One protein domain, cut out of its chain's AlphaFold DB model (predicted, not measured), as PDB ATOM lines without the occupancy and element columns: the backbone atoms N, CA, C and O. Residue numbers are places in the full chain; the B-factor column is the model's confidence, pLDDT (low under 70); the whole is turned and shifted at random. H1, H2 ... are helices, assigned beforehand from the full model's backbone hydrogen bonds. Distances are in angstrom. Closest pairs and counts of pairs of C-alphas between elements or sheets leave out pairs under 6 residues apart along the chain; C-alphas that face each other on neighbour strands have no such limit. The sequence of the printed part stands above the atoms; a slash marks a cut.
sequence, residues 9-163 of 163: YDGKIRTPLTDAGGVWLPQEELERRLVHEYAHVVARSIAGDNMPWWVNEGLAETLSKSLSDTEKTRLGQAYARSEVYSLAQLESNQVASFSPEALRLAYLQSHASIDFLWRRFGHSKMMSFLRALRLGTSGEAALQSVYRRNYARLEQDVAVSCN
ATOM      1  N   TYR A   9     221.567 239.085 155.603       62.47
ATOM      2  CA  TYR A   9     222.608 239.836 156.301       62.47
ATOM      3  C   TYR A   9     222.036 240.746 157.406       62.47
ATOM      4  O   TYR A   9     221.413 241.768 157.127       62.47
ATOM      5  N   ASP A  10     222.295 240.398 158.671       63.12
ATOM      6  CA  ASP A  10     221.911 241.157 159.882       63.12
ATOM      7  C   ASP A  10     223.137 241.662 160.681       63.12
ATOM      8  O   ASP A  10     223.050 241.952 161.874       63.12
ATOM      9  N   GLY A  11     224.308 241.715 160.032       70.69
ATOM     10  CA  GLY A  11     225.626 241.766 160.684       70.69
ATOM     11  C   GLY A  11     226.307 240.393 160.756       70.69
ATOM     12  O   GLY A  11     227.501 240.303 161.046       70.69
ATOM     13  N   LYS A  12     225.574 239.322 160.435       79.56
ATOM     14  CA  LYS A  12     226.080 237.988 160.096       79.56
ATOM     15  C   LYS A  12     225.379 237.513 158.824       79.56
ATOM     16  O   LYS A  12     224.241 237.891 158.577       79.56
ATOM     17  N   ILE A  13     226.042 236.677 158.028       83.31
ATOM     18  CA  ILE A  13     225.387 235.979 156.914       83.31
ATOM     19  C   ILE A  13     224.745 234.712 157.475       83.31
ATOM     20  O   ILE A  13     225.437 233.861 158.041       83.31
ATOM     21  N   ARG A  14     223.425 234.588 157.333       84.38
ATOM     22  CA  ARG A  14     222.665 233.394 157.724       84.38
ATOM     23  C   ARG A  14     222.057 232.759 156.486       84.38
ATOM     24  O   ARG A  14     221.194 233.366 155.865       84.38
ATOM     25  N   THR A  15     222.472 231.538 156.165       85.88
ATOM     26  CA  THR A  15     221.966 230.771 155.020       85.88
ATOM     27  C   THR A  15     221.483 229.390 155.479       85.88
ATOM     28  O   THR A  15     222.196 228.731 156.245       85.88
ATOM     29  N   PRO A  16     220.282 228.936 155.078       88.19
ATOM     30  CA  PRO A  16     219.870 227.552 155.277       88.19
ATOM     31  C   PRO A  16     220.834 226.605 154.559       88.19
ATOM     32  O   PRO A  16     221.196 226.845 153.411       88.19
ATOM     33  N   LEU A  17     221.218 225.510 155.215       91.62
ATOM     34  CA  LEU A  17     222.078 224.487 154.605       91.62
ATOM     35  C   LEU A  17     221.284 223.413 153.849       91.62
ATOM     36  O   LEU A  17     221.871 222.557 153.191       91.62
ATOM     37  N   THR A  18     219.955 223.467 153.932       91.94
ATOM     38  CA  THR A  18     219.033 222.564 153.249       91.94
ATOM     39  C   THR A  18     218.020 223.340 152.416       91.94
ATOM     40  O   THR A  18     217.716 224.502 152.701       91.94
ATOM     41  N   ASP A  19     217.468 222.691 151.397       89.75
ATOM     42  CA  ASP A  19     216.296 223.188 150.683       89.75
ATOM     43  C   ASP A  19     214.997 223.015 151.503       89.75
ATOM     44  O   ASP A  19     215.007 222.573 152.656       89.75
ATOM     45  N   ALA A  20     213.856 223.373 150.903       85.94
ATOM     46  CA  ALA A  20     212.542 223.262 151.543       85.94
ATOM     47  C   ALA A  20     212.112 221.810 151.837       85.94
ATOM     48  O   ALA A  20     211.217 221.598 152.654       85.94
ATOM     49  N   GLY A  21     212.731 220.822 151.185       91.31
ATOM     50  CA  GLY A  21     212.515 219.396 151.425       91.31
ATOM     51  C   GLY A  21     213.443 218.807 152.492       91.31
ATOM     52  O   GLY A  21     213.339 217.618 152.784       91.31
ATOM     53  N   GLY A  22     214.344 219.609 153.072       91.81
ATOM     54  CA  GLY A  22     215.337 219.145 154.044       91.81
ATOM     55  C   GLY A  22     216.546 218.455 153.409       91.81
ATOM     56  O   GLY A  22     217.342 217.845 154.123       91.81
ATOM     57  N   VAL A  23     216.712 218.547 152.085       94.75
ATOM     58  CA  VAL A  23     217.874 217.997 151.382       94.75
ATOM     59  C   VAL A  23     219.029 218.986 151.485       94.75
ATOM     60  O   VAL A  23     218.843 220.183 151.273       94.75
ATOM     61  N   TRP A  24     220.227 218.497 151.816       94.56
ATOM     62  CA  TRP A  24     221.434 219.322 151.872       94.56
ATOM     63  C   TRP A  24     221.709 219.994 150.530       94.56
ATOM     64  O   TRP A  24     221.679 219.349 149.482       94.56
ATOM     65  N   LEU A  25     222.000 221.293 150.580       94.31
ATOM     66  CA  LEU A  25     222.352 222.046 149.387       94.31
ATOM     67  C   LEU A  25     223.683 221.532 148.818       94.31
ATOM     68  O   LEU A  25     224.630 221.317 149.582       94.31
ATOM     69  N   PRO A  26     223.795 221.383 147.488       95.69
ATOM     70  CA  PRO A  26     225.085 221.190 146.841       95.69
ATOM     71  C   PRO A  26     226.045 222.328 147.202       95.69
ATOM     72  O   PRO A  26     225.620 223.473 147.366       95.69
ATOM     73  N   GLN A  27     227.346 222.031 147.273       94.75
ATOM     74  CA  GLN A  27     228.369 223.026 147.616       94.75
ATOM     75  C   GLN A  27     228.300 224.267 146.714       94.75
ATOM     76  O   GLN A  27     228.349 225.383 147.218       94.75
ATOM     77  N   GLU A  28     228.112 224.080 145.407       94.75
ATOM     78  CA  GLU A  28     227.997 225.178 144.439       94.75
ATOM     79  C   GLU A  28     226.811 226.110 144.743       94.75
ATOM     80  O   GLU A  28     226.944 227.330 144.696       94.75
ATOM     81  N   GLU A  29     225.656 225.558 145.130       93.81
ATOM     82  CA  GLU A  29     224.482 226.361 145.492       93.81
ATOM     83  C   GLU A  29     224.699 227.106 146.815       93.81
ATOM     84  O   GLU A  29     224.270 228.253 146.962       93.81
ATOM     85  N   LEU A  30     225.394 226.488 147.775       93.69
ATOM     86  CA  LEU A  30     225.771 227.155 149.019       93.69
ATOM     87  C   LEU A  30     226.744 228.316 148.759       93.69
ATOM     88  O   LEU A  30     226.525 229.415 149.268       93.69
ATOM     89  N   GLU A  31     227.781 228.097 147.949       94.69
ATOM     90  CA  GLU A  31     228.735 229.135 147.540       94.69
ATOM     91  C   GLU A  31     228.024 230.285 146.824       94.69
ATOM     92  O   GLU A  31     228.205 231.444 147.203       94.69
ATOM     93  N   ARG A  32     227.134 229.977 145.873       95.50
ATOM     94  CA  ARG A  32     226.315 230.971 145.167       95.50
ATOM     95  C   ARG A  32     225.525 231.850 146.139       95.50
ATOM     96  O   ARG A  32     225.554 233.074 146.020       95.50
ATOM     97  N   ARG A  33     224.842 231.249 147.122       93.62
ATOM     98  CA  ARG A  33     224.081 231.994 148.146       93.62
ATOM     99  C   ARG A  33     224.982 232.869 149.008       93.62
ATOM    100  O   ARG A  33     224.653 234.022 149.250       93.62
ATOM    101  N   LEU A  34     226.127 232.351 149.447       93.69
ATOM    102  CA  LEU A  34     227.068 233.124 150.258       93.69
ATOM    103  C   LEU A  34     227.642 234.319 149.488       93.69
ATOM    104  O   LEU A  34     227.742 235.409 150.053       93.69
ATOM    105  N   VAL A  35     227.978 234.141 148.208       96.06
ATOM    106  CA  VAL A  35     228.439 235.236 147.341       96.06
ATOM    107  C   VAL A  35     227.340 236.279 147.148       96.06
ATOM    108  O   VAL A  35     227.634 237.470 147.225       96.06
ATOM    109  N   HIS A  36     226.089 235.855 146.953       95.75
ATOM    110  CA  HIS A  36     224.940 236.753 146.820       95.75
ATOM    111  C   HIS A  36     224.776 237.649 148.058       95.75
ATOM    112  O   HIS A  36     224.782 238.875 147.947       95.75
ATOM    113  N   GLU A  37     224.748 237.062 149.256       93.50
ATOM    114  CA  GLU A  37     224.629 237.847 150.491       93.50
ATOM    115  C   GLU A  37     225.827 238.754 150.727       93.50
ATOM    116  O   GLU A  37     225.681 239.911 151.124       93.50
ATOM    117  N   TYR A  38     227.036 238.252 150.473       94.50
ATOM    118  CA  TYR A  38     228.235 239.060 150.633       94.50
ATOM    119  C   TYR A  38     228.265 240.233 149.644       94.50
ATOM    120  O   TYR A  38     228.706 241.330 149.998       94.50
ATOM    121  N   ALA A  39     227.739 240.050 148.430       94.69
ATOM    122  CA  ALA A  39     227.610 241.118 147.450       94.69
ATOM    123  C   ALA A  39     226.712 242.254 147.957       94.69
ATOM    124  O   ALA A  39     227.086 243.414 147.784       94.69
ATOM    125  N   HIS A  40     225.608 241.964 148.657       93.31
ATOM    126  CA  HIS A  40     224.803 243.005 149.307       93.31
ATOM    127  C   HIS A  40     225.613 243.820 150.319       93.31
ATOM    128  O   HIS A  40     225.552 245.053 150.313       93.31
ATOM    129  N   VAL A  41     226.424 243.155 151.151       91.69
ATOM    130  CA  VAL A  41     227.288 243.825 152.141       91.69
ATOM    131  C   VAL A  41     228.260 244.779 151.453       91.69
ATOM    132  O   VAL A  41     228.350 245.959 151.807       91.69
ATOM    133  N   VAL A  42     228.974 244.283 150.442       92.31
ATOM    134  CA  VAL A  42     229.968 245.069 149.708       92.31
ATOM    135  C   VAL A  42     229.297 246.217 148.955       92.31
ATOM    136  O   VAL A  42     229.740 247.362 149.075       92.31
ATOM    137  N   ALA A  43     228.201 245.957 148.240       92.25
ATOM    138  CA  ALA A  43     227.468 246.975 147.495       92.25
ATOM    139  C   ALA A  43     226.970 248.095 148.417       92.25
ATOM    140  O   ALA A  43     227.191 249.272 148.125       92.25
ATOM    141  N   ARG A  44     226.403 247.753 149.582       90.69
ATOM    142  CA  ARG A  44     225.965 248.728 150.594       90.69
ATOM    143  C   ARG A  44     227.128 249.545 151.154       90.69
ATOM    144  O   ARG A  44     226.984 250.753 151.334       90.69
ATOM    145  N   SER A  45     228.291 248.927 151.380       91.38
ATOM    146  CA  SER A  45     229.482 249.640 151.872       91.38
ATOM    147  C   SER A  45     229.982 250.717 150.896       91.38
ATOM    148  O   SER A  45     230.535 251.732 151.324       91.38
ATOM    149  N   ILE A  46     229.744 250.528 149.593       92.75
ATOM    150  CA  ILE A  46     230.153 251.453 148.527       92.75
ATOM    151  C   ILE A  46     229.059 252.488 148.246       92.75
ATOM    152  O   ILE A  46     229.334 253.688 148.253       92.75
ATOM    153  N   ALA A  47     227.835 252.028 147.973       92.69
ATOM    154  CA  ALA A  47     226.718 252.845 147.496       92.69
ATOM    155  C   ALA A  47     225.911 253.500 148.626       92.69
ATOM    156  O   ALA A  47     225.167 254.446 148.389       92.69
ATOM    157  N   GLY A  48     226.069 253.049 149.871       89.62
ATOM    158  CA  GLY A  48     225.299 253.564 150.996       89.62
ATOM    159  C   GLY A  48     223.818 253.219 150.936       89.62
ATOM    160  O   GLY A  48     223.396 252.294 150.243       89.62
ATOM    161  N   ASP A  49     223.026 253.976 151.699       85.00
ATOM    162  CA  ASP A  49     221.668 253.551 152.014       85.00
ATOM    163  C   ASP A  49     220.625 253.775 150.916       85.00
ATOM    164  O   ASP A  49     219.565 253.150 150.932       85.00
ATOM    165  N   ASN A  50     220.971 254.599 149.929       80.94
ATOM    166  CA  ASN A  50     220.069 255.091 148.888       80.94
ATOM    167  C   ASN A  50     220.079 254.234 147.611       80.94
ATOM    168  O   ASN A  50     219.626 254.684 146.563       80.94
ATOM    169  N   MET A  51     220.648 253.028 147.660       90.69
ATOM    170  CA  MET A  51     220.728 252.161 146.487       90.69
ATOM    171  C   MET A  51     219.333 251.631 146.100       90.69
ATOM    172  O   MET A  51     218.671 251.038 146.955       90.69
ATOM    173  N   PRO A  52     218.896 251.783 144.832       93.94
ATOM    174  CA  PRO A  52     217.647 251.193 144.359       93.94
ATOM    175  C   PRO A  52     217.653 249.672 144.517       93.94
ATOM    176  O   PRO A  52     218.678 249.029 144.280       93.94
ATOM    177  N   TRP A  53     216.496 249.089 144.837       94.25
ATOM    178  CA  TRP A  53     216.354 247.641 145.030       94.25
ATOM    179  C   TRP A  53     216.884 246.833 143.835       94.25
ATOM    180  O   TRP A  53     217.703 245.936 144.013       94.25
ATOM    181  N   TRP A  54     216.517 247.216 142.608       96.25
ATOM    182  CA  TRP A  54     216.949 246.505 141.398       96.25
ATOM    183  C   TRP A  54     218.476 246.532 141.202       96.25
ATOM    184  O   TRP A  54     219.051 245.596 140.652       96.25
ATOM    185  N   VAL A  55     219.160 247.583 141.670       96.62
ATOM    186  CA  VAL A  55     220.629 247.658 141.618       96.62
ATOM    187  C   VAL A  55     221.238 246.701 142.636       96.62
ATOM    188  O   VAL A  55     222.190 245.994 142.309       96.62
ATOM    189  N   ASN A  56     220.680 246.666 143.848       95.50
ATOM    190  CA  ASN A  56     221.140 245.796 144.926       95.50
ATOM    191  C   ASN A  56     221.032 244.313 144.545       95.50
ATOM    192  O   ASN A  56     222.033 243.600 144.556       95.50
ATOM    193  N   GLU A  57     219.832 243.870 144.163       96.00
ATOM    194  CA  GLU A  57     219.595 242.476 143.778       96.00
ATOM    195  C   GLU A  57     220.308 242.128 142.473       96.00
ATOM    196  O   GLU A  57     220.885 241.051 142.349       96.00
ATOM    197  N   GLY A  58     220.327 243.050 141.505       97.69
ATOM    198  CA  GLY A  58     221.004 242.831 140.233       97.69
ATOM    199  C   GLY A  58     222.505 242.599 140.399       97.69
ATOM    200  O   GLY A  58     223.038 241.670 139.803       97.69
ATOM    201  N   LEU A  59     223.185 243.379 141.249       97.19
ATOM    202  CA  LEU A  59     224.603 243.163 141.565       97.19
ATOM    203  C   LEU A  59     224.843 241.834 142.275       97.19
ATOM    204  O   LEU A  59     225.796 241.135 141.933       97.19
ATOM    205  N   ALA A  60     223.994 241.485 143.241       97.12
ATOM    206  CA  ALA A  60     224.119 240.229 143.966       97.12
ATOM    207  C   ALA A  60     223.910 239.011 143.054       97.12
ATOM    208  O   ALA A  60     224.673 238.047 143.116       97.12
ATOM    209  N   GLU A  61     222.942 239.063 142.138       98.00
ATOM    210  CA  GLU A  61     222.746 238.037 141.111       98.00
ATOM    211  C   GLU A  61     223.935 237.972 140.140       98.00
ATOM    212  O   GLU A  61     224.534 236.907 140.007       98.00
ATOM    213  N   THR A  62     224.356 239.097 139.543       97.75
ATOM    214  CA  THR A  62     225.475 239.137 138.578       97.75
ATOM    215  C   THR A  62     226.785 238.607 139.163       97.75
ATOM    216  O   THR A  62     227.573 237.988 138.449       97.75
ATOM    217  N   LEU A  63     227.058 238.868 140.445       96.75
ATOM    218  CA  LEU A  63     228.286 238.409 141.096       96.75
ATOM    219  C   LEU A  63     228.201 236.961 141.585       96.75
ATOM    220  O   LEU A  63     229.239 236.315 141.709       96.75
ATOM    221  N   SER A  64     227.000 236.451 141.866       97.19
ATOM    222  CA  SER A  64     226.819 235.085 142.367       97.19
ATOM    223  C   SER A  64     226.652 234.053 141.261       97.19
ATOM    224  O   SER A  64     227.040 232.903 141.456       97.19
ATOM    225  N   LYS A  65     226.098 234.422 140.101       96.75
ATOM    226  CA  LYS A  65     225.857 233.482 139.003       96.75
ATOM    227  C   LYS A  65     225.908 234.155 137.637       96.75
ATOM    228  O   LYS A  65     225.751 235.361 137.498       96.75
ATOM    229  N   SER A  66     226.076 233.342 136.599       96.06
ATOM    230  CA  SER A  66     225.935 233.805 135.216       96.06
ATOM    231  C   SER A  66     224.475 233.795 134.774       96.06
ATOM    232  O   SER A  66     223.729 232.880 135.112       96.06
ATOM    233  N   LEU A  67     224.085 234.776 133.957       95.75
ATOM    234  CA  LEU A  67     222.791 234.779 133.277       95.75
ATOM    235  C   LEU A  67     222.749 233.694 132.186       95.75
ATOM    236  O   LEU A  67     223.473 233.792 131.188       95.75
ATOM    237  N   SER A  68     221.902 232.681 132.371       96.31
ATOM    238  CA  SER A  68     221.737 231.564 131.431       96.31
ATOM    239  C   SER A  68     220.935 231.950 130.182       96.31
ATOM    240  O   SER A  68     220.156 232.905 130.182       96.31
ATOM    241  N   ASP A  69     221.072 231.183 129.100       96.00
ATOM    242  CA  ASP A  69     220.324 231.446 127.860       96.00
ATOM    243  C   ASP A  69     218.819 231.180 128.012       96.00
ATOM    244  O   ASP A  69     217.994 231.874 127.413       96.00
ATOM    245  N   THR A  70     218.435 230.237 128.879       96.69
ATOM    246  CA  THR A  70     217.031 230.019 129.255       96.69
ATOM    247  C   THR A  70     216.454 231.231 129.989       96.69
ATOM    248  O   THR A  70     215.337 231.653 129.693       96.69
ATOM    249  N   GLU A  71     217.214 231.824 130.913       97.06
ATOM    250  CA  GLU A  71     216.829 233.051 131.616       97.06
ATOM    251  C   GLU A  71     216.684 234.238 130.655       97.06
ATOM    252  O   GLU A  71     215.668 234.932 130.710       97.06
ATOM    253  N   LYS A  72     217.629 234.429 129.723       97.12
ATOM    254  CA  LYS A  72     217.524 235.462 128.673       97.12
ATOM    255  C   LYS A  72     216.278 235.267 127.815       97.12
ATOM    256  O   LYS A  72     215.495 236.198 127.659       97.12
ATOM    257  N   THR A  73     216.047 234.046 127.332       96.81
ATOM    258  CA  THR A  73     214.874 233.715 126.508       96.81
ATOM    259  C   THR A  73     213.573 234.019 127.252       96.81
ATOM    260  O   THR A  73     212.670 234.656 126.707       96.81
ATOM    261  N   ARG A  74     213.475 233.605 128.523       96.62
ATOM    262  CA  ARG A  74     212.310 233.884 129.371       96.62
ATOM    263  C   ARG A  74     212.094 235.386 129.551       96.62
ATOM    264  O   ARG A  74     210.959 235.845 129.445       96.62
ATOM    265  N   LEU A  75     213.161 236.140 129.813       97.25
ATOM    266  CA  LEU A  75     213.077 237.584 129.998       97.25
ATOM    267  C   LEU A  75     212.667 238.298 128.701       97.25
ATOM    268  O   LEU A  75     211.775 239.141 128.736       97.25
ATOM    269  N   GLY A  76     213.238 237.923 127.552       96.94
ATOM    270  CA  GLY A  76     212.859 238.462 126.241       96.94
ATOM    271  C   GLY A  76     211.375 238.247 125.925       96.94
ATOM    272  O   GLY A  76     210.679 239.167 125.496       96.94
ATOM    273  N   GLN A  77     210.847 237.061 126.238       96.62
ATOM    274  CA  GLN A  77     209.414 236.777 126.120       96.62
ATOM    275  C   GLN A  77     208.554 237.626 127.070       96.62
ATOM    276  O   GLN A  77     207.498 238.107 126.662       96.62
ATOM    277  N   ALA A  78     208.997 237.827 128.314       96.38
ATOM    278  CA  ALA A  78     208.293 238.670 129.281       96.38
ATOM    279  C   ALA A  78     208.252 240.144 128.830       96.38
ATOM    280  O   ALA A  78     207.212 240.792 128.949       96.38
ATOM    281  N   TYR A  79     209.334 240.656 128.231       95.88
ATOM    282  CA  TYR A  79     209.342 241.971 127.579       95.88
ATOM    283  C   TYR A  79     208.340 242.038 126.421       95.88
ATOM    284  O   TYR A  79     207.540 242.971 126.360       95.88
ATOM    285  N   ALA A  80     208.327 241.037 125.533       95.00
ATOM    286  CA  ALA A  80     207.409 240.996 124.392       95.00
ATOM    287  C   ALA A  80     205.927 240.971 124.812       95.00
ATOM    288  O   ALA A  80     205.074 241.507 124.107       95.00
ATOM    289  N   ARG A  81     205.622 240.379 125.973       95.50
ATOM    290  CA  ARG A  81     204.271 240.326 126.553       95.50
ATOM    291  C   ARG A  81     203.951 241.480 127.508       95.50
ATOM    292  O   ARG A  81     202.844 241.521 128.031       95.50
ATOM    293  N   SER A  82     204.873 242.426 127.711       92.75
ATOM    294  CA  SER A  82     204.717 243.531 128.677       92.75
ATOM    295  C   SER A  82     204.411 243.049 130.107       92.75
ATOM    296  O   SER A  82     203.621 243.652 130.825       92.75
ATOM    297  N   GLU A  83     205.039 241.941 130.513       92.69
ATOM    298  CA  GLU A  83     204.876 241.311 131.837       92.69
ATOM    299  C   GLU A  83     205.892 241.828 132.873       92.69
ATOM    300  O   GLU A  83     205.787 241.522 134.060       92.69
ATOM    301  N   VAL A  84     206.893 242.590 132.430       92.00
ATOM    302  CA  VAL A  84     207.932 243.169 133.289       92.00
ATOM    303  C   VAL A  84     207.500 244.522 133.851       92.00
ATOM    304  O   VAL A  84     206.843 245.316 133.178       92.00
ATOM    305  N   TYR A  85     207.919 244.812 135.079       93.00
ATOM    306  CA  TYR A  85     207.779 246.146 135.659       93.00
ATOM    307  C   TYR A  85     208.877 247.067 135.122       93.00
ATOM    308  O   TYR A  85     209.983 246.626 134.821       93.00
ATOM    309  N   SER A  86     208.609 248.367 135.037       94.31
ATOM    310  CA  SER A  86     209.673 249.336 134.756       94.31
ATOM    311  C   SER A  86     210.644 249.448 135.938       94.31
ATOM    312  O   SER A  86     210.259 249.286 137.099       94.31
ATOM    313  N   LEU A  87     211.902 249.794 135.677       95.38
ATOM    314  CA  LEU A  87     212.922 250.067 136.691       95.38
ATOM    315  C   LEU A  87     212.496 251.207 137.626       95.38
ATOM    316  O   LEU A  87     212.820 251.171 138.810       95.38
ATOM    317  N   ALA A  88     211.705 252.168 137.132       94.38
ATOM    318  CA  ALA A  88     211.084 253.198 137.963       94.38
ATOM    319  C   ALA A  88     210.114 252.590 138.994       94.38
ATOM    320  O   ALA A  88     210.141 252.953 140.171       94.38
ATOM    321  N   GLN A  89     209.287 251.625 138.577       92.44
ATOM    322  CA  GLN A  89     208.398 250.901 139.490       92.44
ATOM    323  C   GLN A  89     209.196 250.066 140.500       92.44
ATOM    324  O   GLN A  89     208.850 250.080 141.684       92.44
ATOM    325  N   LEU A  90     210.282 249.412 140.069       92.44
ATOM    326  CA  LEU A  90     211.170 248.656 140.960       92.44
ATOM    327  C   LEU A  90     211.892 249.551 141.983       92.44
ATOM    328  O   LEU A  90     212.022 249.161 143.140       92.44
ATOM    329  N   GLU A  91     212.335 250.752 141.596       91.12
ATOM    330  CA  GLU A  91     212.943 251.725 142.521       91.12
ATOM    331  C   GLU A  91     211.923 252.294 143.518       91.12
ATOM    332  O   GLU A  91     212.264 252.527 144.673       91.12
ATOM    333  N   SER A  92     210.655 252.458 143.121       84.12
ATOM    334  CA  SER A  92     209.595 253.021 143.979       84.12
ATOM    335  C   SER A  92     209.152 252.132 145.160       84.12
ATOM    336  O   SER A  92     208.152 252.428 145.808       84.12
ATOM    337  N   ASN A  93     209.892 251.058 145.471       63.53
ATOM    338  CA  ASN A  93     209.692 250.165 146.622       63.53
ATOM    339  C   ASN A  93     208.337 249.429 146.673       63.53
ATOM    340  O   ASN A  93     207.901 248.994 147.738       63.53
ATOM    341  N   GLN A  94     207.685 249.202 145.529       66.38
ATOM    342  CA  GLN A  94     206.438 248.417 145.459       66.38
ATOM    343  C   GLN A  94     206.654 246.895 145.415       66.38
ATOM    344  O   GLN A  94     205.686 246.132 145.386       66.38
ATOM    345  N   VAL A  95     207.908 246.439 145.463       73.69
ATOM    346  CA  VAL A  95     208.293 245.023 145.328       73.69
ATOM    347  C   VAL A  95     207.633 244.128 146.385       73.69
ATOM    348  O   VAL A  95     207.274 242.991 146.094       73.69
ATOM    349  N   ALA A  96     207.374 244.651 147.588       73.12
ATOM    350  CA  ALA A  96     206.712 243.912 148.669       73.12
ATOM    351  C   ALA A  96     205.275 243.457 148.331       73.12
ATOM    352  O   ALA A  96     204.744 242.568 148.992       73.12
ATOM    353  N   SER A  97     204.642 244.062 147.320       81.06
ATOM    354  CA  SER A  97     203.283 243.724 146.875       81.06
ATOM    355  C   SER A  97     203.244 242.733 145.707       81.06
ATOM    356  O   SER A  97     202.164 242.345 145.259       81.06
ATOM    357  N   PHE A  98     204.405 242.326 145.188       85.19
ATOM    358  CA  PHE A  98     204.476 241.501 143.988       85.19
ATOM    359  C   PHE A  98     204.034 240.066 144.266       85.19
ATOM    360  O   PHE A  98     204.313 239.487 145.316       85.19
ATOM    361  N   SER A  99     203.374 239.459 143.276       89.62
ATOM    362  CA  SER A  99     203.165 238.013 143.285       89.62
ATOM    363  C   SER A  99     204.520 237.290 143.225       89.62
ATOM    364  O   SER A  99     205.493 237.852 142.714       89.62
ATOM    365  N   PRO A 100     204.616 236.026 143.675       89.75
ATOM    366  CA  PRO A 100     205.873 235.280 143.603       89.75
ATOM    367  C   PRO A 100     206.467 235.212 142.190       89.75
ATOM    368  O   PRO A 100     207.681 235.251 142.019       89.75
ATOM    369  N   GLU A 101     205.621 235.138 141.160       90.31
ATOM    370  CA  GLU A 101     206.078 235.111 139.770       90.31
ATOM    371  C   GLU A 101     206.584 236.474 139.291       90.31
ATOM    372  O   GLU A 101     207.659 236.551 138.696       90.31
ATOM    373  N   ALA A 102     205.863 237.550 139.620       91.25
ATOM    374  CA  ALA A 102     206.302 238.918 139.358       91.25
ATOM    375  C   ALA A 102     207.648 239.218 140.033       91.25
ATOM    376  O   ALA A 102     208.535 239.805 139.417       91.25
ATOM    377  N   LEU A 103     207.828 238.760 141.275       92.25
ATOM    378  CA  LEU A 103     209.077 238.923 142.007       92.25
ATOM    379  C   LEU A 103     210.230 238.182 141.319       92.25
ATOM    380  O   LEU A 103     211.288 238.769 141.108       92.25
ATOM    381  N   ARG A 104     210.023 236.930 140.889       93.12
ATOM    382  CA  ARG A 104     211.035 236.172 140.129       93.12
ATOM    383  C   ARG A 104     211.443 236.881 138.837       93.12
ATOM    384  O   ARG A 104     212.630 236.909 138.517       93.12
ATOM    385  N   LEU A 105     210.486 237.461 138.111       95.06
ATOM    386  CA  LEU A 105     210.787 238.259 136.921       95.06
ATOM    387  C   LEU A 105     211.538 239.551 137.265       95.06
ATOM    388  O   LEU A 105     212.473 239.895 136.551       95.06
ATOM    389  N   ALA A 106     211.204 240.221 138.369       95.56
ATOM    390  CA  ALA A 106     211.907 241.423 138.820       95.56
ATOM    391  C   ALA A 106     213.376 241.142 139.192       95.56
ATOM    392  O   ALA A 106     214.263 241.909 138.812       95.56
ATOM    393  N   TYR A 107     213.653 240.021 139.868       96.62
ATOM    394  CA  TYR A 107     215.018 239.539 140.119       96.62
ATOM    395  C   TYR A 107     215.775 239.285 138.812       96.62
ATOM    396  O   TYR A 107     216.887 239.776 138.620       96.62
ATOM    397  N   LEU A 108     215.146 238.566 137.880       97.50
ATOM    398  CA  LEU A 108     215.734 238.249 136.580       97.50
ATOM    399  C   LEU A 108     216.024 239.511 135.744       97.50
ATOM    400  O   LEU A 108     217.102 239.639 135.166       97.50
ATOM    401  N   GLN A 109     215.096 240.466 135.717       97.62
ATOM    402  CA  GLN A 109     215.267 241.758 135.053       97.62
ATOM    403  C   GLN A 109     216.408 242.573 135.676       97.62
ATOM    404  O   GLN A 109     217.208 243.172 134.954       97.62
ATOM    405  N   SER A 110     216.504 242.580 137.007       97.94
ATOM    406  CA  SER A 110     217.564 243.266 137.754       97.94
ATOM    407  C   SER A 110     218.937 242.674 137.437       97.94
ATOM    408  O   SER A 110     219.866 243.410 137.094       97.94
ATOM    409  N   HIS A 111     219.037 241.340 137.455       98.44
ATOM    410  CA  HIS A 111     220.235 240.600 137.065       98.44
ATOM    411  C   HIS A 111     220.662 240.952 135.635       98.44
ATOM    412  O   HIS A 111     221.796 241.376 135.417       98.44
ATOM    413  N   ALA A 112     219.751 240.852 134.665       98.44
ATOM    414  CA  ALA A 112     220.060 241.153 133.269       98.44
ATOM    415  C   ALA A 112     220.466 242.621 133.049       98.44
ATOM    416  O   ALA A 112     221.357 242.903 132.251       98.44
ATOM    417  N   SER A 113     219.861 243.558 133.783       98.50
ATOM    418  CA  SER A 113     220.182 244.987 133.687       98.50
ATOM    419  C   SER A 113     221.596 245.294 134.178       98.50
ATOM    420  O   SER A 113     222.354 245.992 133.498       98.50
ATOM    421  N   ILE A 114     221.981 244.758 135.340       98.38
ATOM    422  CA  ILE A 114     223.329 244.945 135.885       98.38
ATOM    423  C   ILE A 114     224.372 244.187 135.061       98.38
ATOM    424  O   ILE A 114     225.414 244.769 134.745       98.38
ATOM    425  N   ASP A 115     224.081 242.954 134.641       98.19
ATOM    426  CA  ASP A 115     224.952 242.174 133.758       98.19
ATOM    427  C   ASP A 115     225.209 242.909 132.432       98.19
ATOM    428  O   ASP A 115     226.363 243.053 132.017       98.19
ATOM    429  N   PHE A 116     224.168 243.484 131.816       98.31
ATOM    430  CA  PHE A 116     224.302 244.301 130.611       98.31
ATOM    431  C   PHE A 116     225.214 245.509 130.844       98.31
ATOM    432  O   PHE A 116     226.163 245.730 130.084       98.31
ATOM    433  N   LEU A 117     224.967 246.291 131.903       98.38
ATOM    434  CA  LEU A 117     225.788 247.462 132.218       98.38
ATOM    435  C   LEU A 117     227.252 247.074 132.460       98.38
ATOM    436  O   LEU A 117     228.167 247.756 131.987       98.38
ATOM    437  N   TRP A 118     227.475 245.968 133.167       96.12
ATOM    438  CA  TRP A 118     228.802 245.464 133.482       96.12
ATOM    439  C   TRP A 118     229.544 245.004 132.229       96.12
ATOM    440  O   TRP A 118     230.656 245.467 131.969       96.12
ATOM    441  N   ARG A 119     228.934 244.136 131.415       96.19
ATOM    442  CA  ARG A 119     229.556 243.587 130.201       96.19
ATOM    443  C   ARG A 119     229.780 244.655 129.135       96.19
ATOM    444  O   ARG A 119     230.808 244.645 128.463       96.19
ATOM    445  N   ARG A 120     228.849 245.605 128.985       97.56
ATOM    446  CA  ARG A 120     228.894 246.606 127.907       97.56
ATOM    447  C   ARG A 120     229.784 247.813 128.204       97.56
ATOM    448  O   ARG A 120     230.330 248.390 127.257       97.56
ATOM    449  N   PHE A 121     229.893 248.225 129.470       97.69
ATOM    450  CA  PHE A 121     230.607 249.449 129.874       97.69
ATOM    451  C   PHE A 121     231.761 249.207 130.850       97.69
ATOM    452  O   PHE A 121     232.547 250.124 131.098       97.69
ATOM    453  N   GLY A 122     231.882 247.992 131.379       96.88
ATOM    454  CA  GLY A 122     232.970 247.581 132.249       96.88
ATOM    455  C   GLY A 122     232.828 248.035 133.704       96.88
ATOM    456  O   GLY A 122     232.037 248.908 134.074       96.88
ATOM    457  N   HIS A 123     233.688 247.454 134.535       94.38
ATOM    458  CA  HIS A 123     233.698 247.635 135.986       94.38
ATOM    459  C   HIS A 123     233.903 249.093 136.434       94.38
ATOM    460  O   HIS A 123     233.253 249.555 137.367       94.38
ATOM    461  N   SER A 124     234.753 249.867 135.747       97.44
ATOM    462  CA  SER A 124     235.024 251.269 136.121       97.44
ATOM    463  C   SER A 124     233.760 252.146 136.084       97.44
ATOM    464  O   SER A 124     233.530 252.983 136.966       97.44
ATOM    465  N   LYS A 125     232.882 251.908 135.100       98.06
ATOM    466  CA  LYS A 125     231.594 252.600 134.999       98.06
ATOM    467  C   LYS A 125     230.627 252.151 136.093       98.06
ATOM    468  O   LYS A 125     229.999 253.016 136.694       98.06
ATOM    469  N   MET A 126     230.592 250.858 136.426       97.81
ATOM    470  CA  MET A 126     229.812 250.351 137.565       97.81
ATOM    471  C   MET A 126     230.232 251.007 138.885       97.81
ATOM    472  O   MET A 126     229.398 251.516 139.627       97.81
ATOM    473  N   MET A 127     231.537 251.121 139.139       96.88
ATOM    474  CA  MET A 127     232.034 251.808 140.334       96.88
ATOM    475  C   MET A 127     231.679 253.298 140.360       96.88
ATOM    476  O   MET A 127     231.389 253.850 141.421       96.88
ATOM    477  N   SER A 128     231.678 253.959 139.201       97.94
ATOM    478  CA  SER A 128     231.232 255.353 139.093       97.94
ATOM    479  C   SER A 128     229.736 255.492 139.391       97.94
ATOM    480  O   SER A 128     229.337 256.428 140.079       97.94
ATOM    481  N   PHE A 129     228.922 254.539 138.929       97.88
ATOM    482  CA  PHE A 129     227.489 254.484 139.203       97.88
ATOM    483  C   PHE A 129     227.201 254.304 140.695       97.88
ATOM    484  O   PHE A 129     226.498 255.126 141.276       97.88
ATOM    485  N   LEU A 130     227.836 253.330 141.355       96.75
ATOM    486  CA  LEU A 130     227.654 253.107 142.795       96.75
ATOM    487  C   LEU A 130     228.081 254.316 143.640       96.75
ATOM    488  O   LEU A 130     227.411 254.669 144.608       96.75
ATOM    489  N   ARG A 131     229.156 255.013 143.250       96.38
ATOM    490  CA  ARG A 131     229.572 256.259 143.914       96.38
ATOM    491  C   ARG A 131     228.575 257.400 143.716       96.38
ATOM    492  O   ARG A 131     228.379 258.180 144.640       96.38
ATOM    493  N   ALA A 132     227.936 257.507 142.552       97.06
ATOM    494  CA  ALA A 132     226.894 258.509 142.332       97.06
ATOM    495  C   ALA A 132     225.683 258.270 143.253       97.06
ATOM    496  O   ALA A 132     225.187 259.218 143.867       97.06
ATOM    497  N   LEU A 133     225.276 257.006 143.428       96.12
ATOM    498  CA  LEU A 133     224.229 256.623 144.387       96.12
ATOM    499  C   LEU A 133     224.617 256.986 145.829       96.12
ATOM    500  O   LEU A 133     223.809 257.550 146.567       96.12
ATOM    501  N   ARG A 134     225.885 256.767 146.210       95.50
ATOM    502  CA  ARG A 134     226.419 257.152 147.532       95.50
ATOM    503  C   ARG A 134     226.295 258.641 147.828       95.50
ATOM    504  O   ARG A 134     226.103 259.010 148.983       95.50
ATOM    505  N   LEU A 135     226.385 259.483 146.804       95.75
ATOM    506  CA  LEU A 135     226.209 260.931 146.921       95.75
ATOM    507  C   LEU A 135     224.731 261.361 146.973       95.75
ATOM    508  O   LEU A 135     224.452 262.555 146.984       95.75
ATOM    509  N   GLY A 136     223.787 260.415 147.005       94.00
ATOM    510  CA  GLY A 136     222.350 260.690 147.067       94.00
ATOM    511  C   GLY A 136     221.711 260.990 145.710       94.00
ATOM    512  O   GLY A 136     220.586 261.478 145.664       94.00
ATOM    513  N   THR A 137     222.405 260.707 144.603       95.25
ATOM    514  CA  THR A 137     221.799 260.805 143.267       95.25
ATOM    515  C   THR A 137     220.797 259.663 143.091       95.25
ATOM    516  O   THR A 137     221.135 258.521 143.397       95.25
ATOM    517  N   SER A 138     219.590 259.947 142.586       94.50
ATOM    518  CA  SER A 138     218.600 258.900 142.283       94.50
ATOM    519  C   SER A 138     219.124 257.911 141.240       94.50
ATOM    520  O   SER A 138     220.022 258.248 140.457       94.50
ATOM    521  N   GLY A 139     218.556 256.702 141.191       95.06
ATOM    522  CA  GLY A 139     219.047 255.662 140.292       95.06
ATOM    523  C   GLY A 139     219.027 256.080 138.820       95.06
ATOM    524  O   GLY A 139     220.027 255.910 138.121       95.06
ATOM    525  N   GLU A 140     217.953 256.726 138.363       96.88
ATOM    526  CA  GLU A 140     217.846 257.186 136.975       96.88
ATOM    527  C   GLU A 140     218.823 258.327 136.657       96.88
ATOM    528  O   GLU A 140     219.483 258.315 135.615       96.88
ATOM    529  N   ALA A 141     218.984 259.297 137.562       97.56
ATOM    530  CA  ALA A 141     219.920 260.401 137.356       97.56
ATOM    531  C   ALA A 141     221.384 259.918 137.369       97.56
ATOM    532  O   ALA A 141     222.216 260.377 136.574       97.56
ATOM    533  N   ALA A 142     221.706 258.942 138.220       97.38
ATOM    534  CA  ALA A 142     223.011 258.293 138.246       97.38
ATOM    535  C   ALA A 142     223.257 257.507 136.946       97.38
ATOM    536  O   ALA A 142     224.330 257.621 136.346       97.38
ATOM    537  N   LEU A 143     222.245 256.793 136.443       97.81
ATOM    538  CA  LEU A 143     222.317 256.095 135.162       97.81
ATOM    539  C   LEU A 143     222.574 257.076 134.003       97.81
ATOM    540  O   LEU A 143     223.475 256.871 133.181       97.81
ATOM    541  N   GLN A 144     221.846 258.194 133.985       98.25
ATOM    542  CA  GLN A 144     221.946 259.203 132.935       98.25
ATOM    543  C   GLN A 144     223.312 259.895 132.937       98.25
ATOM    544  O   GLN A 144     223.895 260.127 131.874       98.25
ATOM    545  N   SER A 145     223.859 260.202 134.112       98.00
ATOM    546  CA  SER A 145     225.170 260.850 134.227       98.00
ATOM    547  C   SER A 145     226.327 259.918 133.842       98.00
ATOM    548  O   SER A 145     227.240 260.340 133.125       98.00
ATOM    549  N   VAL A 146     226.282 258.645 134.248       98.31
ATOM    550  CA  VAL A 146     227.394 257.696 134.073       98.31
ATOM    551  C   VAL A 146     227.341 256.974 132.728       98.31
ATOM    552  O   VAL A 146     228.374 256.848 132.053       98.31
ATOM    553  N   TYR A 147     226.154 256.522 132.325       98.06
ATOM    554  CA  TYR A 147     225.941 255.676 131.150       98.06
ATOM    555  C   TYR A 147     225.244 256.386 129.991       98.06
ATOM    556  O   TYR A 147     225.126 255.783 128.924       98.06
ATOM    557  N   ARG A 148     224.801 257.643 130.167       97.81
ATOM    558  CA  ARG A 148     224.003 258.389 129.172       97.81
ATOM    559  C   ARG A 148     222.719 257.647 128.778       97.81
ATOM    560  O   ARG A 148     222.329 257.655 127.614       97.81
ATOM    561  N   ARG A 149     222.108 256.970 129.752       98.25
ATOM    562  CA  ARG A 149     220.876 256.186 129.616       98.25
ATOM    563  C   ARG A 149     219.926 256.558 130.741       98.25
ATOM    564  O   ARG A 149     220.376 256.703 131.871       98.25
ATOM    565  N   ASN A 150     218.644 256.648 130.428       98.00
ATOM    566  CA  ASN A 150     217.568 256.654 131.411       98.00
ATOM    567  C   ASN A 150     217.014 255.226 131.571       98.00
ATOM    568  O   ASN A 150     217.493 254.299 130.904       98.00
ATOM    569  N   TYR A 151     216.026 255.030 132.440       97.69
ATOM    570  CA  TYR A 151     215.490 253.692 132.705       97.69
ATOM    571  C   TYR A 151     214.869 253.035 131.483       97.69
ATOM    572  O   TYR A 151     215.269 251.927 131.126       97.69
ATOM    573  N   ALA A 152     214.000 253.755 130.776       97.38
ATOM    574  CA  ALA A 152     213.370 253.251 129.561       97.38
ATOM    575  C   ALA A 152     214.406 252.806 128.515       97.38
ATOM    576  O   ALA A 152     214.238 251.788 127.845       97.38
ATOM    577  N   ARG A 153     215.516 253.545 128.377       98.25
ATOM    578  CA  ARG A 153     216.575 253.179 127.436       98.25
ATOM    579  C   ARG A 153     217.336 251.931 127.872       98.25
ATOM    580  O   ARG A 153     217.680 251.124 127.013       98.25
ATOM    581  N   LEU A 154     217.611 251.771 129.167       98.38
ATOM    582  CA  LEU A 154     218.246 250.557 129.680       98.38
ATOM    583  C   LEU A 154     217.347 249.335 129.477       98.38
ATOM    584  O   LEU A 154     217.825 248.317 128.993       98.38
ATOM    585  N   GLU A 155     216.054 249.448 129.768       97.75
ATOM    586  CA  GLU A 155     215.080 248.371 129.543       97.75
ATOM    587  C   GLU A 155     215.040 247.934 128.075       97.75
ATOM    588  O   GLU A 155     215.063 246.740 127.788       97.75
ATOM    589  N   GLN A 156     215.048 248.890 127.139       97.19
ATOM    590  CA  GLN A 156     215.124 248.603 125.704       97.19
ATOM    591  C   GLN A 156     216.434 247.907 125.323       97.19
ATOM    592  O   GLN A 156     216.414 246.914 124.598       97.19
ATOM    593  N   ASP A 157     217.571 248.424 125.800       97.81
ATOM    594  CA  ASP A 157     218.887 247.843 125.529       97.81
ATOM    595  C   ASP A 157     218.959 246.386 126.052       97.81
ATOM    596  O   ASP A 157     219.460 245.501 125.353       97.81
ATOM    597  N   VAL A 158     218.399 246.116 127.240       97.50
ATOM    598  CA  VAL A 158     218.329 244.773 127.844       97.50
ATOM    599  C   VAL A 158     217.395 243.855 127.059       97.50
ATOM    600  O   VAL A 158     217.792 242.737 126.731       97.50
ATOM    601  N   ALA A 159     216.193 244.319 126.707       96.44
ATOM    602  CA  ALA A 159     215.233 243.541 125.925       96.44
ATOM    603  C   ALA A 159     215.821 243.099 124.576       96.44
ATOM    604  O   ALA A 159     215.660 241.948 124.181       96.44
ATOM    605  N   VAL A 160     216.561 243.986 123.901       96.12
ATOM    606  CA  VAL A 160     217.268 243.659 122.652       96.12
ATOM    607  C   VAL A 160     218.376 242.633 122.886       96.12
ATOM    608  O   VAL A 160     218.551 241.746 122.061       96.12
ATOM    609  N   SER A 161     219.105 242.716 124.002       93.88
ATOM    610  CA  SER A 161     220.187 241.769 124.321       93.88
ATOM    611  C   SER A 161     219.715 240.355 124.690       93.88
ATOM    612  O   SER A 161     220.534 239.440 124.760       93.88
ATOM    613  N   CYS A 162     218.415 240.180 124.951       88.88
ATOM    614  CA  CYS A 162     217.805 238.888 125.263       88.88
ATOM    615  C   CYS A 162     217.380 238.091 124.017       88.88
ATOM    616  O   CYS A 162     216.995 236.932 124.170       88.88
ATOM    617  N   ASN A 163     217.428 238.711 122.831       71.94
ATOM    618  CA  ASN A 163     217.046 238.118 121.547       71.94
ATOM    619  C   ASN A 163     218.253 237.637 120.737       71.94
ATOM    620  O   ASN A 163     219.327 238.276 120.825       71.94
TER     621      ASN A 163
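What this domain is: This is residues 9 to 163 of the 163 residues of the protein "Peptidase_MA_2 domain-containing protein" of Candidatus Hydrogenedentes bacterium ADurb.Bin179 (UniProt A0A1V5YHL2). A body of crossed helices is built round the long helix H6, with H2 crossing it on one side and H3 and H9 crossing it on the opposite side. H1 packs on H2 on the side away from H6, the hairpin of H7 and H8 lies by the last end of H6, and the short H5 lies near its first end, while H4 sits between H2 and H9. The printed part has 155 residues, with nine named helices, H1 to H9 in order along the chain, and no named strand; the class is all helix. It is compact, with a radius of gyration of the C-alphas of 15.6 A and spans of 46 by 36 by 30 A.

How they stand to each other: H6, residues 100 to 121, is the hub and touches four helices. H2, residues 53 to 64, touches residues 106 to 115 of H6, the closest C-alphas being those of Gly 58 and His 111, 4.0 A apart; the tilt of 70.4 degrees is only just about perpendicular. H9, residues 151 to 161, touches H6 about perpendicular at 85 degrees, the closest C-alphas being those of Ser 113 and Val 158, 6.1 A apart. H3, residues 69 to 80, touches H6, with the C-alphas of Leu 75 and Gln 109 closest at 6.9 A. H7, residues 123 to 134, touches H6 only at the corner, and only just, with 3 pairs of C-alphas within 8 A, the closest those of Trp 118 and Met 126 at 6.4 A. H1, residues 27 to 47, forms a helical hairpin with H2 at a steep tilt of 44 degrees, the closest C-alphas being those of His 36 and Ala 60, 4.6 A apart. H8, residues 139 to 147, forms a hairpin with H7, with the C-alphas of Ala 132 and Ala 142 closest at 5.6 A. H4, residues 87 to 91, touches H9, with the C-alphas of Leu 87 and Tyr 151 closest at 6.0 A. H5, residues 94 to 97, is close to H6 but not clearly touching, with the C-alphas of Val 95 and Leu 103 closest at 7.0 A. H1 and H6 are apart. Every O i to N i+4 pair is within hydrogen-bond range in H1, H2, H3, H4, H6, H7, H8 and H9; H5 is too short for such a pair.

Where its parts are: H6 is 31.6 A from first to last C-alpha and H1 29.9 A. H1 begins at C-alpha 27, (228.369, 223.026, 147.616), and H9 ends at C-alpha 161, (220.187, 241.769, 124.321).

The domain as a whole: The C-alphas of Gly 22 and Arg 148, the two farthest apart, are 47.3 A apart. The printed part has no cut, and no link between helices is long. Residues 9 to 26 hold no named element. The pLDDT is under 70 at residues 9 to 10 and 93 to 94.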